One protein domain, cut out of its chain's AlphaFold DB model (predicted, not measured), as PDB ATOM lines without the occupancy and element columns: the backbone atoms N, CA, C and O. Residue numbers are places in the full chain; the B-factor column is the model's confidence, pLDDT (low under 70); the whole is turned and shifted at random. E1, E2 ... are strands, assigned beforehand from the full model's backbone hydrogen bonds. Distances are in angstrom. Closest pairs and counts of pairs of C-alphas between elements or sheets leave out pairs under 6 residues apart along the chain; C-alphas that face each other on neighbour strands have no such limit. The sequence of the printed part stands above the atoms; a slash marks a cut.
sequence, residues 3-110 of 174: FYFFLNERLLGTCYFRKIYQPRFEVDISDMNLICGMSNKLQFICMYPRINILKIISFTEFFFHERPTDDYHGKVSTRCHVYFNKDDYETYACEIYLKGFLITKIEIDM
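What this domain is: This is residues 3 to 110 of the 174 residues of the protein "RING-type domain-containing protein" of Rhodospirillaceae bacterium (UniProt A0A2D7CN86). A single sheet of eight strands curls like part of a barrel and folds back on itself, so that the leaf E2, E1, E4 and E5 faces the leaf E7, E8 and E3, with E6 as the hinge. The barrel stays open between the edge strands E2 and E3, and the long strands E4, E5, E6 and E7 run along its length. The printed part has 108 residues, no named helix and eight named strands, E1 to E8 along the chain; the sheet's order is E2, E1, E4, E5, E6, E7, E8, E3, all antiparallel, and the class is all strand. It is compact, with a radius of gyration of the C-alphas of 13.8 A, but elongated, spanning 41 by 26 by 23 A.

How they stand to each other: The sheet is twisted, its C-alphas up to 9.8 A off the best plane. E6, residues 73 to 83, and E7, residues 89 to 99, form a hairpin at 159 degrees, with N 76 and O 96 2.8 A apart, within hydrogen-bond range. E8, residues 102 to 109, forms a hairpin with E7, with N 95 and O 107 2.8 A apart. E3, residues 24 to 28, is an edge strand and the neighbour of E8, with N 27 and O 106 2.8 A apart. On the other side of E6, E5, residues 53 to 63, forms a hairpin with it at 144 degrees, with N 57 and O 81 2.9 A apart. E4, residues 39 to 50, forms a hairpin with E5, with N 42 and O 60 2.8 A apart, and it bends by 64 degrees at residue 47. E4 to E8 are a meander, each strand the antiparallel neighbour of the one before. E1, residues 3 to 7, is the neighbour of E4, with N 4 and O 45 2.8 A apart. E2, residues 10 to 16, is the other edge strand and forms a hairpin with E1, with N 12 and O 5 2.9 A apart. E2 and E3 are apart. Residues 34 to 35 pair antiparallel with residues 102 to 103 of E8.

Where its parts are: E1 begins at C-alpha 3, (23.040, 28.168, 47.656), and E8 ends at C-alpha 109, (20.116, 24.527, 31.838). From first to last C-alpha, E4 measures 31.8 A, E5 30.4 A, E6 30.6 A, E7 31.1 A, E8 21.5 A and E2 19.3 A; E1 and E3 have five residues each.

The domain as a whole: The C-alphas farthest apart, those of Asp 71 and Asp 87, are 42.5 A apart. The printed part has no cut and no long link. The mean pLDDT of the printed part is 84.4; residues 12 to 23 and 48 to 52 are under 70.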
ATOM      1  N   PHE A   3      22.396  29.448  47.939       85.06
ATOM      2  CA  PHE A   3      23.040  28.168  47.656       85.06
ATOM      3  C   PHE A   3      23.709  27.614  48.901       85.06
ATOM      4  O   PHE A   3      24.256  28.370  49.697       85.06
ATOM      5  N   TYR A   4      23.698  26.295  49.024       88.38
ATOM      6  CA  TYR A   4      24.448  25.535  50.008       88.38
ATOM      7  C   TYR A   4      25.210  24.455  49.255       88.38
ATOM      8  O   TYR A   4      24.584  23.645  48.568       88.38
ATOM      9  N   PHE A   5      26.536  24.454  49.367       90.38
ATOM     10  CA  PHE A   5      27.403  23.479  48.705       90.38
ATOM     11  C   PHE A   5      28.005  22.520  49.720       90.38
ATOM     12  O   PHE A   5      28.581  22.948  50.722       90.38
ATOM     13  N   PHE A   6      27.908  21.231  49.421       90.38
ATOM     14  CA  PHE A   6      28.505  20.157  50.193       90.38
ATOM     15  C   PHE A   6      29.461  19.379  49.299       90.38
ATOM     16  O   PHE A   6      29.045  18.837  48.277       90.38
ATOM     17  N   LEU A   7      30.730  19.298  49.684       90.44
ATOM     18  CA  LEU A   7      31.721  18.472  48.997       90.44
ATOM     19  C   LEU A   7      32.266  17.456  49.989       90.44
ATOM     20  O   LEU A   7      32.754  17.833  51.053       90.44
ATOM     21  N   ASN A   8      32.164  16.173  49.645       88.94
ATOM     22  CA  ASN A   8      32.576  15.069  50.512       88.94
ATOM     23  C   ASN A   8      31.992  15.220  51.929       88.94
ATOM     24  O   ASN A   8      32.708  15.130  52.922       88.94
ATOM     25  N   GLU A   9      30.687  15.516  51.985       79.19
ATOM     26  CA  GLU A   9      29.880  15.654  53.212       79.19
ATOM     27  C   GLU A   9      30.216  16.873  54.093       79.19
ATOM     28  O   GLU A   9      29.614  17.064  55.148       79.19
ATOM     29  N   ARG A  10      31.113  17.764  53.646       78.88
ATOM     30  CA  ARG A  10      31.415  19.028  54.333       78.88
ATOM     31  C   ARG A  10      30.658  20.186  53.695       78.88
ATOM     32  O   ARG A  10      30.749  20.367  52.484       78.88
ATOM     33  N   LEU A  11      29.950  20.980  54.503       73.56
ATOM     34  CA  LEU A  11      29.362  22.254  54.073       73.56
ATOM     35  C   LEU A  11      30.484  23.278  53.867       73.56
ATOM     36  O   LEU A  11      31.252  23.524  54.793       73.56
ATOM     37  N   LEU A  12      30.571  23.871  52.676       67.06
ATOM     38  CA  LEU A  12      31.720  24.707  52.300       67.06
ATOM     39  C   LEU A  12      31.377  26.149  51.918       67.06
ATOM     40  O   LEU A  12      32.278  26.973  51.822       67.06
ATOM     41  N   GLY A  13      30.099  26.501  51.777       60.84
ATOM     42  CA  GLY A  13      29.723  27.910  51.763       60.84
ATOM     43  C   GLY A  13      28.330  28.200  51.236       60.84
ATOM     44  O   GLY A  13      27.587  27.302  50.825       60.84
ATOM     45  N   THR A  14      28.010  29.490  51.252       56.91
ATOM     46  CA  THR A  14      26.770  30.052  50.728       56.91
ATOM     47  C   THR A  14      27.063  31.204  49.775       56.91
ATOM     48  O   THR A  14      27.993  31.977  49.993       56.91
ATOM     49  N   CYS A  15      26.275  31.331  48.707       57.78
ATOM     50  CA  CYS A  15      26.313  32.509  47.842       57.78
ATOM     51  C   CYS A  15      24.904  33.076  47.630       57.78
ATOM     52  O   CYS A  15      23.910  32.339  47.565       57.78
ATOM     53  N   TYR A  16      24.833  34.407  47.558       50.50
ATOM     54  CA  TYR A  16      23.616  35.165  47.287       50.50
ATOM     55  C   TYR A  16      23.688  35.725  45.873       50.50
ATOM     56  O   TYR A  16      24.509  36.586  45.576       50.50
ATOM     57  N   PHE A  17      22.793  35.270  45.003       53.75
ATOM     58  CA  PHE A  17      22.748  35.729  43.615       53.75
ATOM     59  C   PHE A  17      21.605  36.734  43.410       53.75
ATOM     60  O   PHE A  17      20.449  36.454  43.754       53.75
ATOM     61  N   ARG A  18      21.922  37.899  42.823       43.88
ATOM     62  CA  ARG A  18      20.954  38.897  42.324       43.88
ATOM     63  C   ARG A  18      20.782  38.741  40.799       43.88
ATOM     64  O   ARG A  18      21.713  38.385  40.092       43.88
ATOM     65  N   LYS A  19      19.540  38.908  40.327       51.62
ATOM     66  CA  LYS A  19      18.959  38.372  39.072       51.62
ATOM     67  C   LYS A  19      19.598  38.845  37.750       51.62
ATOM     68  O   LYS A  19      19.634  40.039  37.487       51.62
ATOM     69  N   ILE A  20      19.774  37.893  36.820       43.84
ATOM     70  CA  ILE A  20      19.350  38.012  35.407       43.84
ATOM     71  C   ILE A  20      18.592  36.724  35.044       43.84
ATOM     72  O   ILE A  20      19.084  35.618  35.263       43.84
ATOM     73  N   TYR A  21      17.374  36.832  34.500       52.38
ATOM     74  CA  TYR A  21      16.632  35.664  34.007       52.38
ATOM     75  C   TYR A  21      17.244  35.164  32.691       52.38
ATOM     76  O   TYR A  21      16.760  35.483  31.603       52.38
ATOM     77  N   GLN A  22      18.296  34.360  32.780       57.16
ATOM     78  CA  GLN A  22      18.873  33.675  31.630       57.16
ATOM     79  C   GLN A  22      18.353  32.225  31.524       57.16
ATOM     80  O   GLN A  22      17.944  31.634  32.534       57.16
ATOM     81  N   PRO A  23      18.290  31.649  30.304       59.81
ATOM     82  CA  PRO A  23      18.017  30.223  30.108       59.81
ATOM     83  C   PRO A  23      19.016  29.360  30.868       59.81
ATOM     84  O   PRO A  23      18.652  28.360  31.467       59.81
ATOM     85  N   ARG A  24      20.270  29.806  30.905       70.75
ATOM     86  CA  ARG A  24      21.292  29.218  31.750       70.75
ATOM     87  C   ARG A  24      21.288  29.918  33.082       70.75
ATOM     88  O   ARG A  24      21.304  31.142  33.160       70.75
ATOM     89  N   PHE A  25      21.187  29.126  34.123       76.81
ATOM     90  CA  PHE A  25      21.329  29.595  35.471       76.81
ATOM     91  C   PHE A  25      22.766  29.293  35.898       76.81
ATOM     92  O   PHE A  25      23.123  28.140  36.125       76.81
ATOM     93  N   GLU A  26      23.589  30.334  35.891       83.62
ATOM     94  CA  GLU A  26      25.025  30.263  36.140       83.62
ATOM     95  C   GLU A  26      25.328  30.662  37.583       83.62
ATOM     96  O   GLU A  26      24.800  31.658  38.077       83.62
ATOM     97  N   VAL A  27      26.167  29.872  38.249       85.00
ATOM     98  CA  VAL A  27      26.659  30.135  39.597       85.00
ATOM     99  C   VAL A  27      28.176  30.124  39.562       85.00
ATOM    100  O   VAL A  27      28.794  29.060  39.473       85.00
ATOM    101  N   ASP A  28      28.764  31.313  39.624       85.69
ATOM    102  CA  ASP A  28      30.194  31.471  39.859       85.69
ATOM    103  C   ASP A  28      30.481  31.196  41.339       85.69
ATOM    104  O   ASP A  28      29.849  31.774  42.229       85.69
ATOM    105  N   ILE A  29      31.378  30.247  41.582       86.94
ATOM    106  CA  ILE A  29      31.793  29.795  42.912       86.94
ATOM    107  C   ILE A  29      33.317  29.727  43.025       86.94
ATOM    108  O   ILE A  29      33.839  29.084  43.936       86.94
ATOM    109  N   SER A  30      34.030  30.389  42.113       85.00
ATOM    110  CA  SER A  30      35.492  30.427  42.086       85.00
ATOM    111  C   SER A  30      36.081  30.924  43.413       85.00
ATOM    112  O   SER A  30      37.009  30.311  43.938       85.00
ATOM    113  N   ASP A  31      35.457  31.930  44.025       83.88
ATOM    114  CA  ASP A  31      35.878  32.499  45.313       83.88
ATOM    115  C   ASP A  31      35.586  31.596  46.529       83.88
ATOM    116  O   ASP A  31      36.097  31.833  47.626       83.88
ATOM    117  N   MET A  32      34.776  30.540  46.371       83.44
ATOM    118  CA  MET A  32      34.401  29.642  47.475       83.44
ATOM    119  C   MET A  32      35.470  28.585  47.782       83.44
ATOM    120  O   MET A  32      35.335  27.865  48.770       83.44
ATOM    121  N   ASN A  33      36.523  28.484  46.962       85.00
ATOM    122  CA  ASN A  33      37.646  27.558  47.154       85.00
ATOM    123  C   ASN A  33      37.209  26.096  47.393       85.00
ATOM    124  O   ASN A  33      37.717  25.407  48.280       85.00
ATOM    125  N   LEU A  34      36.250  25.606  46.599       87.62
ATOM    126  CA  LEU A  34      35.786  24.217  46.668       87.62
ATOM    127  C   LEU A  34      36.813  23.272  46.024       87.62
ATOM    128  O   LEU A  34      36.780  23.029  44.817       87.62
ATOM    129  N   ILE A  35      37.731  22.748  46.838       91.94
ATOM    130  CA  ILE A  35      38.838  21.891  46.388       91.94
ATOM    131  C   ILE A  35      38.437  20.411  46.446       91.94
ATOM    132  O   ILE A  35      38.154  19.860  47.512       91.94
ATOM    133  N   CYS A  36      38.456  19.758  45.290       92.75
ATOM    134  CA  CYS A  36      38.202  18.337  45.119       92.75
ATOM    135  C   CYS A  36      39.375  17.452  45.568       92.75
ATOM    136  O   CYS A  36      40.538  17.843  45.529       92.75
ATOM    137  N   GLY A  37      39.059  16.211  45.939       92.88
ATOM    138  CA  GLY A  37      40.011  15.104  46.003       92.88
ATOM    139  C   GLY A  37      40.021  14.294  44.704       92.88
ATOM    140  O   GLY A  37      39.428  14.693  43.704       92.88
ATOM    141  N   MET A  38      40.652  13.118  44.721       95.06
ATOM    142  CA  MET A  38      40.616  12.191  43.577       95.06
ATOM    143  C   MET A  38      39.224  11.584  43.352       95.06
ATOM    144  O   MET A  38      38.850  11.357  42.208       95.06
ATOM    145  N   SER A  39      38.444  11.396  44.419       95.75
ATOM    146  CA  SER A  39      37.044  10.956  44.381       95.75
ATOM    147  C   SER A  39      36.182  11.964  45.129       95.75
ATOM    148  O   SER A  39      36.552  12.401  46.221       95.75
ATOM    149  N   ASN A  40      35.050  12.344  44.542       95.00
ATOM    150  CA  ASN A  40      34.254  13.472  45.001       95.00
ATOM    151  C   ASN A  40      32.769  13.147  45.022       95.00
ATOM    152  O   ASN A  40      32.231  12.588  44.067       95.00
ATOM    153  N   LYS A  41      32.103  13.589  46.086       95.62
ATOM    154  CA  LYS A  41      30.647  13.680  46.186       95.62
ATOM    155  C   LYS A  41      30.268  15.143  46.340       95.62
ATOM    156  O   LYS A  41      30.464  15.715  47.410       95.62
ATOM    157  N   LEU A  42      29.751  15.746  45.277       94.56
ATOM    158  CA  LEU A  42      29.244  17.111  45.296       94.56
ATOM    159  C   LEU A  42      27.724  17.094  45.420       94.56
ATOM    160  O   LEU A  42      27.024  16.471  44.619       94.56
ATOM    161  N   GLN A  43      27.213  17.828  46.396       94.00
ATOM    162  CA  GLN A  43      25.794  18.111  46.534       94.00
ATOM    163  C   GLN A  43      25.601  19.614  46.627       94.00
ATOM    164  O   GLN A  43      26.382  20.315  47.271       94.00
ATOM    165  N   PHE A  44      24.542  20.118  46.008       92.06
ATOM    166  CA  PHE A  44      24.135  21.492  46.248       92.06
ATOM    167  C   PHE A  44      22.632  21.605  46.395       92.06
ATOM    168  O   PHE A  44      21.862  20.878  45.762       92.06
ATOM    169  N   ILE A  45      22.231  22.550  47.236       91.50
ATOM    170  CA  ILE A  45      20.840  22.908  47.460       91.50
ATOM    171  C   ILE A  45      20.711  24.399  47.207       91.50
ATOM    172  O   ILE A  45      21.386  25.209  47.833       91.50
ATOM    173  N   CYS A  46      19.814  24.762  46.304       87.75
ATOM    174  CA  CYS A  46      19.422  26.136  46.077       87.75
ATOM    175  C   CYS A  46      18.016  26.352  46.607       87.75
ATOM    176  O   CYS A  46      17.064  25.788  46.065       87.75
ATOM    177  N   MET A  47      17.866  27.220  47.599       81.50
ATOM    178  CA  MET A  47      16.559  27.605  48.121       81.50
ATOM    179  C   MET A  47      16.031  28.843  47.401       81.50
ATOM    180  O   MET A  47      16.741  29.842  47.227       81.50
ATOM    181  N   TYR A  48      14.768  28.755  46.982       69.88
ATOM    182  CA  TYR A  48      14.029  29.793  46.268       69.88
ATOM    183  C   TYR A  48      14.768  30.369  45.050       69.88
ATOM    184  O   TYR A  48      14.990  31.583  44.984       69.88
ATOM    185  N   PRO A  49      15.164  29.530  44.070       68.31
ATOM    186  CA  PRO A  49      15.932  30.027  42.940       68.31
ATOM    187  C   PRO A  49      15.160  30.975  42.045       68.31
ATOM    188  O   PRO A  49      15.712  31.906  41.459       68.31
ATOM    189  N   ARG A  50      13.862  30.707  41.912       69.44
ATOM    190  CA  ARG A  50      12.922  31.491  41.120       69.44
ATOM    191  C   ARG A  50      11.556  31.448  41.789       69.44
ATOM    192  O   ARG A  50      11.334  30.755  42.774       69.44
ATOM    193  N   ILE A  51      10.627  32.206  41.234       62.84
ATOM    194  CA  ILE A  51       9.313  32.438  41.835       62.84
ATOM    195  C   ILE A  51       8.463  31.171  41.841       62.84
ATOM    196  O   ILE A  51       7.857  30.869  42.850       62.84
ATOM    197  N   ASN A  52       8.483  30.382  40.774       68.81
ATOM    198  CA  ASN A  52       7.753  29.115  40.680       68.81
ATOM    199  C   ASN A  52       8.598  27.884  41.042       68.81
ATOM    200  O   ASN A  52       8.124  26.763  40.898       68.81
ATOM    201  N   ILE A  53       9.840  28.076  41.492       76.62
ATOM    202  CA  ILE A  53      10.730  26.984  41.887       76.62
ATOM    203  C   ILE A  53      10.974  27.104  43.383       76.62
ATOM    204  O   ILE A  53      11.511  28.100  43.867       76.62
ATOM    205  N   LEU A  54      10.584  26.073  44.120       78.62
ATOM    206  CA  LEU A  54      10.792  25.999  45.556       78.62
ATOM    207  C   LEU A  54      12.276  25.815  45.873       78.62
ATOM    208  O   LEU A  54      12.841  26.551  46.682       78.62
ATOM    209  N   LYS A  55      12.908  24.843  45.211       86.75
ATOM    210  CA  LYS A  55      14.319  24.521  45.408       86.75
ATOM    211  C   LYS A  55      14.908  23.769  44.221       86.75
ATOM    212  O   LYS A  55      14.180  23.117  43.475       86.75
ATOM    213  N   ILE A  56      16.225  23.830  44.079       90.12
ATOM    214  CA  ILE A  56      16.987  22.964  43.172       90.12
ATOM    215  C   ILE A  56      17.930  22.119  44.017       90.12
ATOM    216  O   ILE A  56      18.551  22.644  44.938       90.12
ATOM    217  N   ILE A  57      18.019  20.828  43.718       93.94
ATOM    218  CA  ILE A  57      18.912  19.896  44.403       93.94
ATOM    219  C   ILE A  57      19.704  19.108  43.363       93.94
ATOM    220  O   ILE A  57      19.125  18.609  42.399       93.94
ATOM    221  N   SER A  58      21.010  18.956  43.560       94.94
ATOM    222  CA  SER A  58      21.835  18.027  42.782       94.94
ATOM    223  C   SER A  58      22.663  17.138  43.696       94.94
ATOM    224  O   SER A  58      23.106  17.572  44.758       94.94
ATOM    225  N   PHE A  59      22.879  15.907  43.235       94.94
ATOM    226  CA  PHE A  59      23.764  14.915  43.825       94.94
ATOM    227  C   PHE A  59      24.636  14.367  42.700       94.94
ATOM    228  O   PHE A  59      24.117  13.774  41.757       94.94
ATOM    229  N   THR A  60      25.942  14.606  42.768       96.38
ATOM    230  CA  THR A  60      26.883  14.194  41.724       96.38
ATOM    231  C   THR A  60      28.102  13.540  42.349       96.38
ATOM    232  O   THR A  60      28.769  14.137  43.190       96.38
ATOM    233  N   GLU A  61      28.410  12.326  41.905       96.25
ATOM    234  CA  GLU A  61      29.658  11.644  42.230       96.25
ATOM    235  C   GLU A  61      30.557  11.642  40.994       96.25
ATOM    236  O   GLU A  61      30.100  11.358  39.886       96.25
ATOM    237  N   PHE A  62      31.828  11.995  41.167       95.75
ATOM    238  CA  PHE A  62      32.813  11.975  40.090       95.75
ATOM    239  C   PHE A  62      34.214  11.736  40.646       95.75
ATOM    240  O   PHE A  62      34.490  11.990  41.818       95.75
ATOM    241  N   PHE A  63      35.115  11.253  39.797       95.38
ATOM    242  CA  PHE A  63      36.500  10.996  40.162       95.38
ATOM    243  C   PHE A  63      37.437  11.399  39.025       95.38
ATOM    244  O   PHE A  63      37.028  11.493  37.868       95.38
ATOM    245  N   PHE A  64      38.696  11.643  39.367       94.00
ATOM    246  CA  PHE A  64      39.750  11.908  38.400       94.00
ATOM    247  C   PHE A  64      40.506  10.612  38.110       94.00
ATOM    248  O   PHE A  64      40.946   9.930  39.034       94.00
ATOM    249  N   HIS A  65      40.666  10.270  36.831       92.00
ATOM    250  CA  HIS A  65      41.479   9.117  36.429       92.00
ATOM    251  C   HIS A  65      42.966   9.335  36.725       92.00
ATOM    252  O   HIS A  65      43.665   8.412  37.130       92.00
ATOM    253  N   GLU A  66      43.426  10.571  36.560       91.62
ATOM    254  CA  GLU A  66      44.795  11.005  36.814       91.62
ATOM    255  C   GLU A  66      44.770  12.318  37.588       91.62
ATOM    256  O   GLU A  66      43.777  13.045  37.560       91.62
ATOM    257  N   ARG A  67      45.861  12.634  38.290       93.12
ATOM    258  CA  ARG A  67      45.958  13.869  39.070       93.12
ATOM    259  C   ARG A  67      45.977  15.081  38.122       93.12
ATOM    260  O   ARG A  67      46.953  15.226  37.387       93.12
ATOM    261  N   PRO A  68      44.955  15.958  38.134       91.56
ATOM    262  CA  PRO A  68      44.946  17.137  37.282       91.56
ATOM    263  C   PRO A  68      46.021  18.138  37.719       91.56
ATOM    264  O   PRO A  68      46.343  18.251  38.905       91.56
ATOM    265  N   THR A  69      46.560  18.872  36.748       90.75
ATOM    266  CA  THR A  69      47.401  20.049  37.000       90.75
ATOM    267  C   THR A  69      46.535  21.310  37.046       90.75
ATOM    268  O   THR A  69      45.387  21.292  36.598       90.75
ATOM    269  N   ASP A  70      47.067  22.409  37.579       85.06
ATOM    270  CA  ASP A  70      46.297  23.643  37.792       85.06
ATOM    271  C   ASP A  70      45.835  24.316  36.487       85.06
ATOM    272  O   ASP A  70      44.867  25.074  36.494       85.06
ATOM    273  N   ASP A  71      46.459  23.995  35.354       89.56
ATOM    274  CA  ASP A  71      46.085  24.523  34.037       89.56
ATOM    275  C   ASP A  71      45.004  23.683  33.339       89.56
ATOM    276  O   ASP A  71      44.508  24.049  32.270       89.56
ATOM    277  N   TYR A  72      44.618  22.542  33.917       91.69
ATOM    278  CA  TYR A  72      43.646  21.649  33.293       91.69
ATOM    279  C   TYR A  72      42.231  22.150  33.535       91.69
ATOM    280  O   TYR A  72      41.790  22.287  34.672       91.69
ATOM    281  N   HIS A  73      41.485  22.351  32.454       94.19
ATOM    282  CA  HIS A  73      40.068  22.676  32.515       94.19
ATOM    283  C   HIS A  73      39.228  21.424  32.278       94.19
ATOM    284  O   HIS A  73      39.468  20.664  31.339       94.19
ATOM    285  N   GLY A  74      38.235  21.214  33.136       93.62
ATOM    286  CA  GLY A  74      37.372  20.041  33.107       93.62
ATOM    287  C   GLY A  74      35.902  20.404  33.234       93.62
ATOM    288  O   GLY A  74      35.539  21.487  33.698       93.62
ATOM    289  N   LYS A  75      35.046  19.467  32.829       95.38
ATOM    290  CA  LYS A  75      33.601  19.579  32.987       95.38
ATOM    291  C   LYS A  75      33.002  18.238  33.381       95.38
ATOM    292  O   LYS A  75      33.285  17.227  32.746       95.38
ATOM    293  N   VAL A  76      32.134  18.252  34.384       96.19
ATOM    294  CA  VAL A  76      31.302  17.114  34.778       96.19
ATOM    295  C   VAL A  76      29.862  17.417  34.373       96.19
ATOM    296  O   VAL A  76      29.239  18.339  34.902       96.19
ATOM    297  N   SER A  77      29.334  16.652  33.418       96.31
ATOM    298  CA  SER A  77      27.929  16.727  33.008       96.31
ATOM    299  C   SER A  77      27.077  15.849  33.924       96.31
ATOM    300  O   SER A  77      27.318  14.653  34.058       96.31
ATOM    301  N   THR A  78      26.065  16.440  34.546       95.50
ATOM    302  CA  THR A  78      25.184  15.799  35.527       95.50
ATOM    303  C   THR A  78      23.744  16.301  35.368       95.50
ATOM    304  O   THR A  78      23.375  16.937  34.374       95.50
ATOM    305  N   ARG A  79      22.882  15.974  36.331       94.25
ATOM    306  CA  ARG A  79      21.501  16.435  36.396       94.25
ATOM    307  C   ARG A  79      21.164  16.981  37.782       94.25
ATOM    308  O   ARG A  79      21.772  16.620  38.789       94.25
ATOM    309  N   CYS A  80      20.165  17.849  37.834       93.75
ATOM    310  CA  CYS A  80      19.595  18.358  39.075       93.75
ATOM    311  C   CYS A  80      18.071  18.218  39.070       93.75
ATOM    312  O   CYS A  80      17.422  18.320  38.027       93.75
ATOM    313  N   HIS A  81      17.498  18.035  40.252       92.44
ATOM    314  CA  HIS A  81      16.065  18.044  40.489       92.44
ATOM    315  C   HIS A  81      15.603  19.461  40.810       92.44
ATOM    316  O   HIS A  81      16.051  20.081  41.775       92.44
ATOM    317  N   VAL A  82      14.687  19.968  39.999       87.88
ATOM    318  CA  VAL A  82      14.052  21.272  40.156       87.88
ATOM    319  C   VAL A  82      12.664  21.031  40.729       87.88
ATOM    320  O   VAL A  82      11.799  20.486  40.048       87.88
ATOM    321  N   TYR A  83      12.464  21.409  41.987       86.19
ATOM    322  CA  TYR A  83      11.214  21.220  42.718       86.19
ATOM    323  C   TYR A  83      10.330  22.453  42.602       86.19
ATOM    324  O   TYR A  83      10.769  23.578  42.850       86.19
ATOM    325  N   PHE A  84       9.058  22.228  42.308       77.81
ATOM    326  CA  PHE A  84       8.041  23.270  42.175       77.81
ATOM    327  C   PHE A  84       7.082  23.257  43.364       77.81
ATOM    328  O   PHE A  84       6.614  24.305  43.797       77.81
ATOM    329  N   ASN A  85       6.862  22.075  43.938       76.19
ATOM    330  CA  ASN A  85       6.288  21.869  45.263       76.19
ATOM    331  C   ASN A  85       6.974  20.651  45.923       76.19
ATOM    332  O   ASN A  85       8.063  20.257  45.501       76.19
ATOM    333  N   LYS A  86       6.391  20.094  46.991       76.31
ATOM    334  CA  LYS A  86       6.980  18.970  47.734       76.31
ATOM    335  C   LYS A  86       7.115  17.693  46.889       76.31
ATOM    336  O   LYS A  86       8.130  17.013  47.018       76.31
ATOM    337  N   ASP A  87       6.152  17.431  46.007       79.75
ATOM    338  CA  ASP A  87       6.001  16.156  45.292       79.75
ATOM    339  C   ASP A  87       6.125  16.296  43.758       79.75
ATOM    340  O   ASP A  87       6.243  15.303  43.045       79.75
ATOM    341  N   ASP A  88       6.150  17.524  43.231       82.38
ATOM    342  CA  ASP A  88       6.333  17.843  41.811       82.38
ATOM    343  C   ASP A  88       7.739  18.391  41.560       82.38
ATOM    344  O   ASP A  88       8.080  19.523  41.940       82.38
ATOM    345  N   TYR A  89       8.544  17.585  40.876       87.31
ATOM    346  CA  TYR A  89       9.867  17.960  40.416       87.31
ATOM    347  C   TYR A  89      10.105  17.507  38.981       87.31
ATOM    348  O   TYR A  89       9.498  16.566  38.474       87.31
ATOM    349  N   GLU A  90      11.034  18.187  38.326       86.50
ATOM    350  CA  GLU A  90      11.541  17.800  37.018       86.50
ATOM    351  C   GLU A  90      13.065  17.781  37.046       86.50
ATOM    352  O   GLU A  90      13.703  18.470  37.844       86.50
ATOM    353  N   THR A  91      13.657  16.986  36.162       89.38
ATOM    354  CA  THR A  91      15.108  16.840  36.087       89.38
ATOM    355  C   THR A  91      15.667  17.677  34.940       89.38
ATOM    356  O   THR A  91      15.183  17.599  33.809       89.38
ATOM    357  N   TYR A  92      16.702  18.460  35.233       87.06
ATOM    358  CA  TYR A  92      17.370  19.363  34.296       87.06
ATOM    359  C   TYR A  92      18.853  19.036  34.180       87.06
ATOM    360  O   TYR A  92      19.437  18.473  35.107       87.06
ATOM    361  N   ALA A  93      19.443  19.350  33.026       91.25
ATOM    362  CA  ALA A  93      20.876  19.199  32.823       91.25
ATOM    363  C   ALA A  93      21.632  20.236  33.662       91.25
ATOM    364  O   ALA A  93      21.188  21.375  33.821       91.25
ATOM    365  N   CYS A  94      22.756  19.805  34.213       93.44
ATOM    366  CA  CYS A  94      23.627  20.610  35.044       93.44
ATOM    367  C   CYS A  94      25.072  20.302  34.657       93.44
ATOM    368  O   CYS A  94      25.419  19.150  34.406       93.44
ATOM    369  N   GLU A  95      25.921  21.315  34.626       95.81
ATOM    370  CA  GLU A  95      27.334  21.193  34.308       95.81
ATOM    371  C   GLU A  95      28.161  21.799  35.438       95.81
ATOM    372  O   GLU A  95      27.875  22.898  35.906       95.81
ATOM    373  N   ILE A  96      29.171  21.066  35.896       95.62
ATOM    374  CA  ILE A  96      30.112  21.512  36.926       95.62
ATOM    375  C   ILE A  96      31.457  21.712  36.240       95.62
ATOM    376  O   ILE A  96      32.000  20.776  35.654       95.62
ATOM    377  N   TYR A  97      31.987  22.923  36.304       95.62
ATOM    378  CA  TYR A  97      33.237  23.313  35.668       95.62
ATOM    379  C   TYR A  97      34.372  23.321  36.681       95.62
ATOM    380  O   TYR A  97      34.237  23.840  37.793       95.62
ATOM    381  N   LEU A  98      35.508  22.772  36.264       95.56
ATOM    382  CA  LEU A  98      36.691  22.608  37.094       95.56
ATOM    383  C   LEU A  98      37.916  23.249  36.442       95.56
ATOM    384  O   LEU A  98      38.043  23.263  35.216       95.56
ATOM    385  N   LYS A  99      38.825  23.734  37.286       95.06
ATOM    386  CA  LYS A  99      40.197  24.099  36.936       95.06
ATOM    387  C   LYS A  99      41.137  23.398  37.919       95.06
ATOM    388  O   LYS A  99      41.108  23.694  39.111       95.06
ATOM    389  N   GLY A 100      41.914  22.427  37.451       94.44
ATOM    390  CA  GLY A 100      42.649  21.514  38.321       94.44
ATOM    391  C   GLY A 100      41.701  20.767  39.264       94.44
ATOM    392  O   GLY A 100      40.736  20.136  38.829       94.44
ATOM    393  N   PHE A 101      41.954  20.883  40.568       93.88
ATOM    394  CA  PHE A 101      41.069  20.371  41.622       93.88
ATOM    395  C   PHE A 101      39.967  21.347  42.048       93.88
ATOM    396  O   PHE A 101      39.126  20.987  42.867       93.88
ATOM    397  N   LEU A 102      39.962  22.581  41.551       93.81
ATOM    398  CA  LEU A 102      39.021  23.601  41.995       93.81
ATOM    399  C   LEU A 102      37.724  23.528  41.188       93.81
ATOM    400  O   LEU A 102      37.752  23.576  39.957       93.81
ATOM    401  N   ILE A 103      36.581  23.492  41.873       93.31
ATOM    402  CA  ILE A 103      35.288  23.764  41.239       93.31
ATOM    403  C   ILE A 103      35.136  25.275  41.108       93.31
ATOM    404  O   ILE A 103      35.201  26.002  42.095       93.31
ATOM    405  N   THR A 104      34.917  25.740  39.885       93.12
ATOM    406  CA  THR A 104      34.894  27.176  39.567       93.12
ATOM    407  C   THR A 104      33.494  27.680  39.271       93.12
ATOM    408  O   THR A 104      33.142  28.793  39.644       93.12
ATOM    409  N   LYS A 105      32.673  26.858  38.615       92.81
ATOM    410  CA  LYS A 105      31.360  27.282  38.142       92.81
ATOM    411  C   LYS A 105      30.393  26.112  38.061       92.81
ATOM    412  O   LYS A 105      30.782  24.995  37.731       92.81
ATOM    413  N   ILE A 106      29.120  26.387  38.316       92.50
ATOM    414  CA  ILE A 106      28.013  25.466  38.061       92.50
ATOM    415  C   ILE A 106      27.033  26.138  37.102       92.50
ATOM    416  O   ILE A 106      26.606  27.266  37.331       92.50
ATOM    417  N   GLU A 107      26.652  25.440  36.040       91.31
ATOM    418  CA  GLU A 107      25.624  25.882  35.101       91.31
ATOM    419  C   GLU A 107      24.445  24.921  35.126       91.31
ATOM    420  O   GLU A 107      24.609  23.707  35.053       91.31
ATOM    421  N   ILE A 108      23.237  25.462  35.208       88.38
ATOM    422  CA  ILE A 108      21.999  24.693  35.157       88.38
ATOM    423  C   ILE A 108      21.205  25.161  33.943       88.38
ATOM    424  O   ILE A 108      20.835  26.335  33.844       88.38
ATOM    425  N   ASP A 109      20.917  24.242  33.026       82.88
ATOM    426  CA  ASP A 109      20.116  24.527  31.838       82.88
ATOM    427  C   ASP A 109      18.638  24.576  32.222       82.88
ATOM    428  O   ASP A 109      17.903  23.590  32.143       82.88
ATOM    429  N   MET A 110      18.189  25.751  32.652       74.06
ATOM    430  CA  MET A 110      16.782  26.012  32.909       74.06
ATOM    431  C   MET A 110      16.029  26.127  31.571       74.06
ATOM    432  O   MET A 110      16.589  26.537  30.551       74.06
TER     433      MET A 110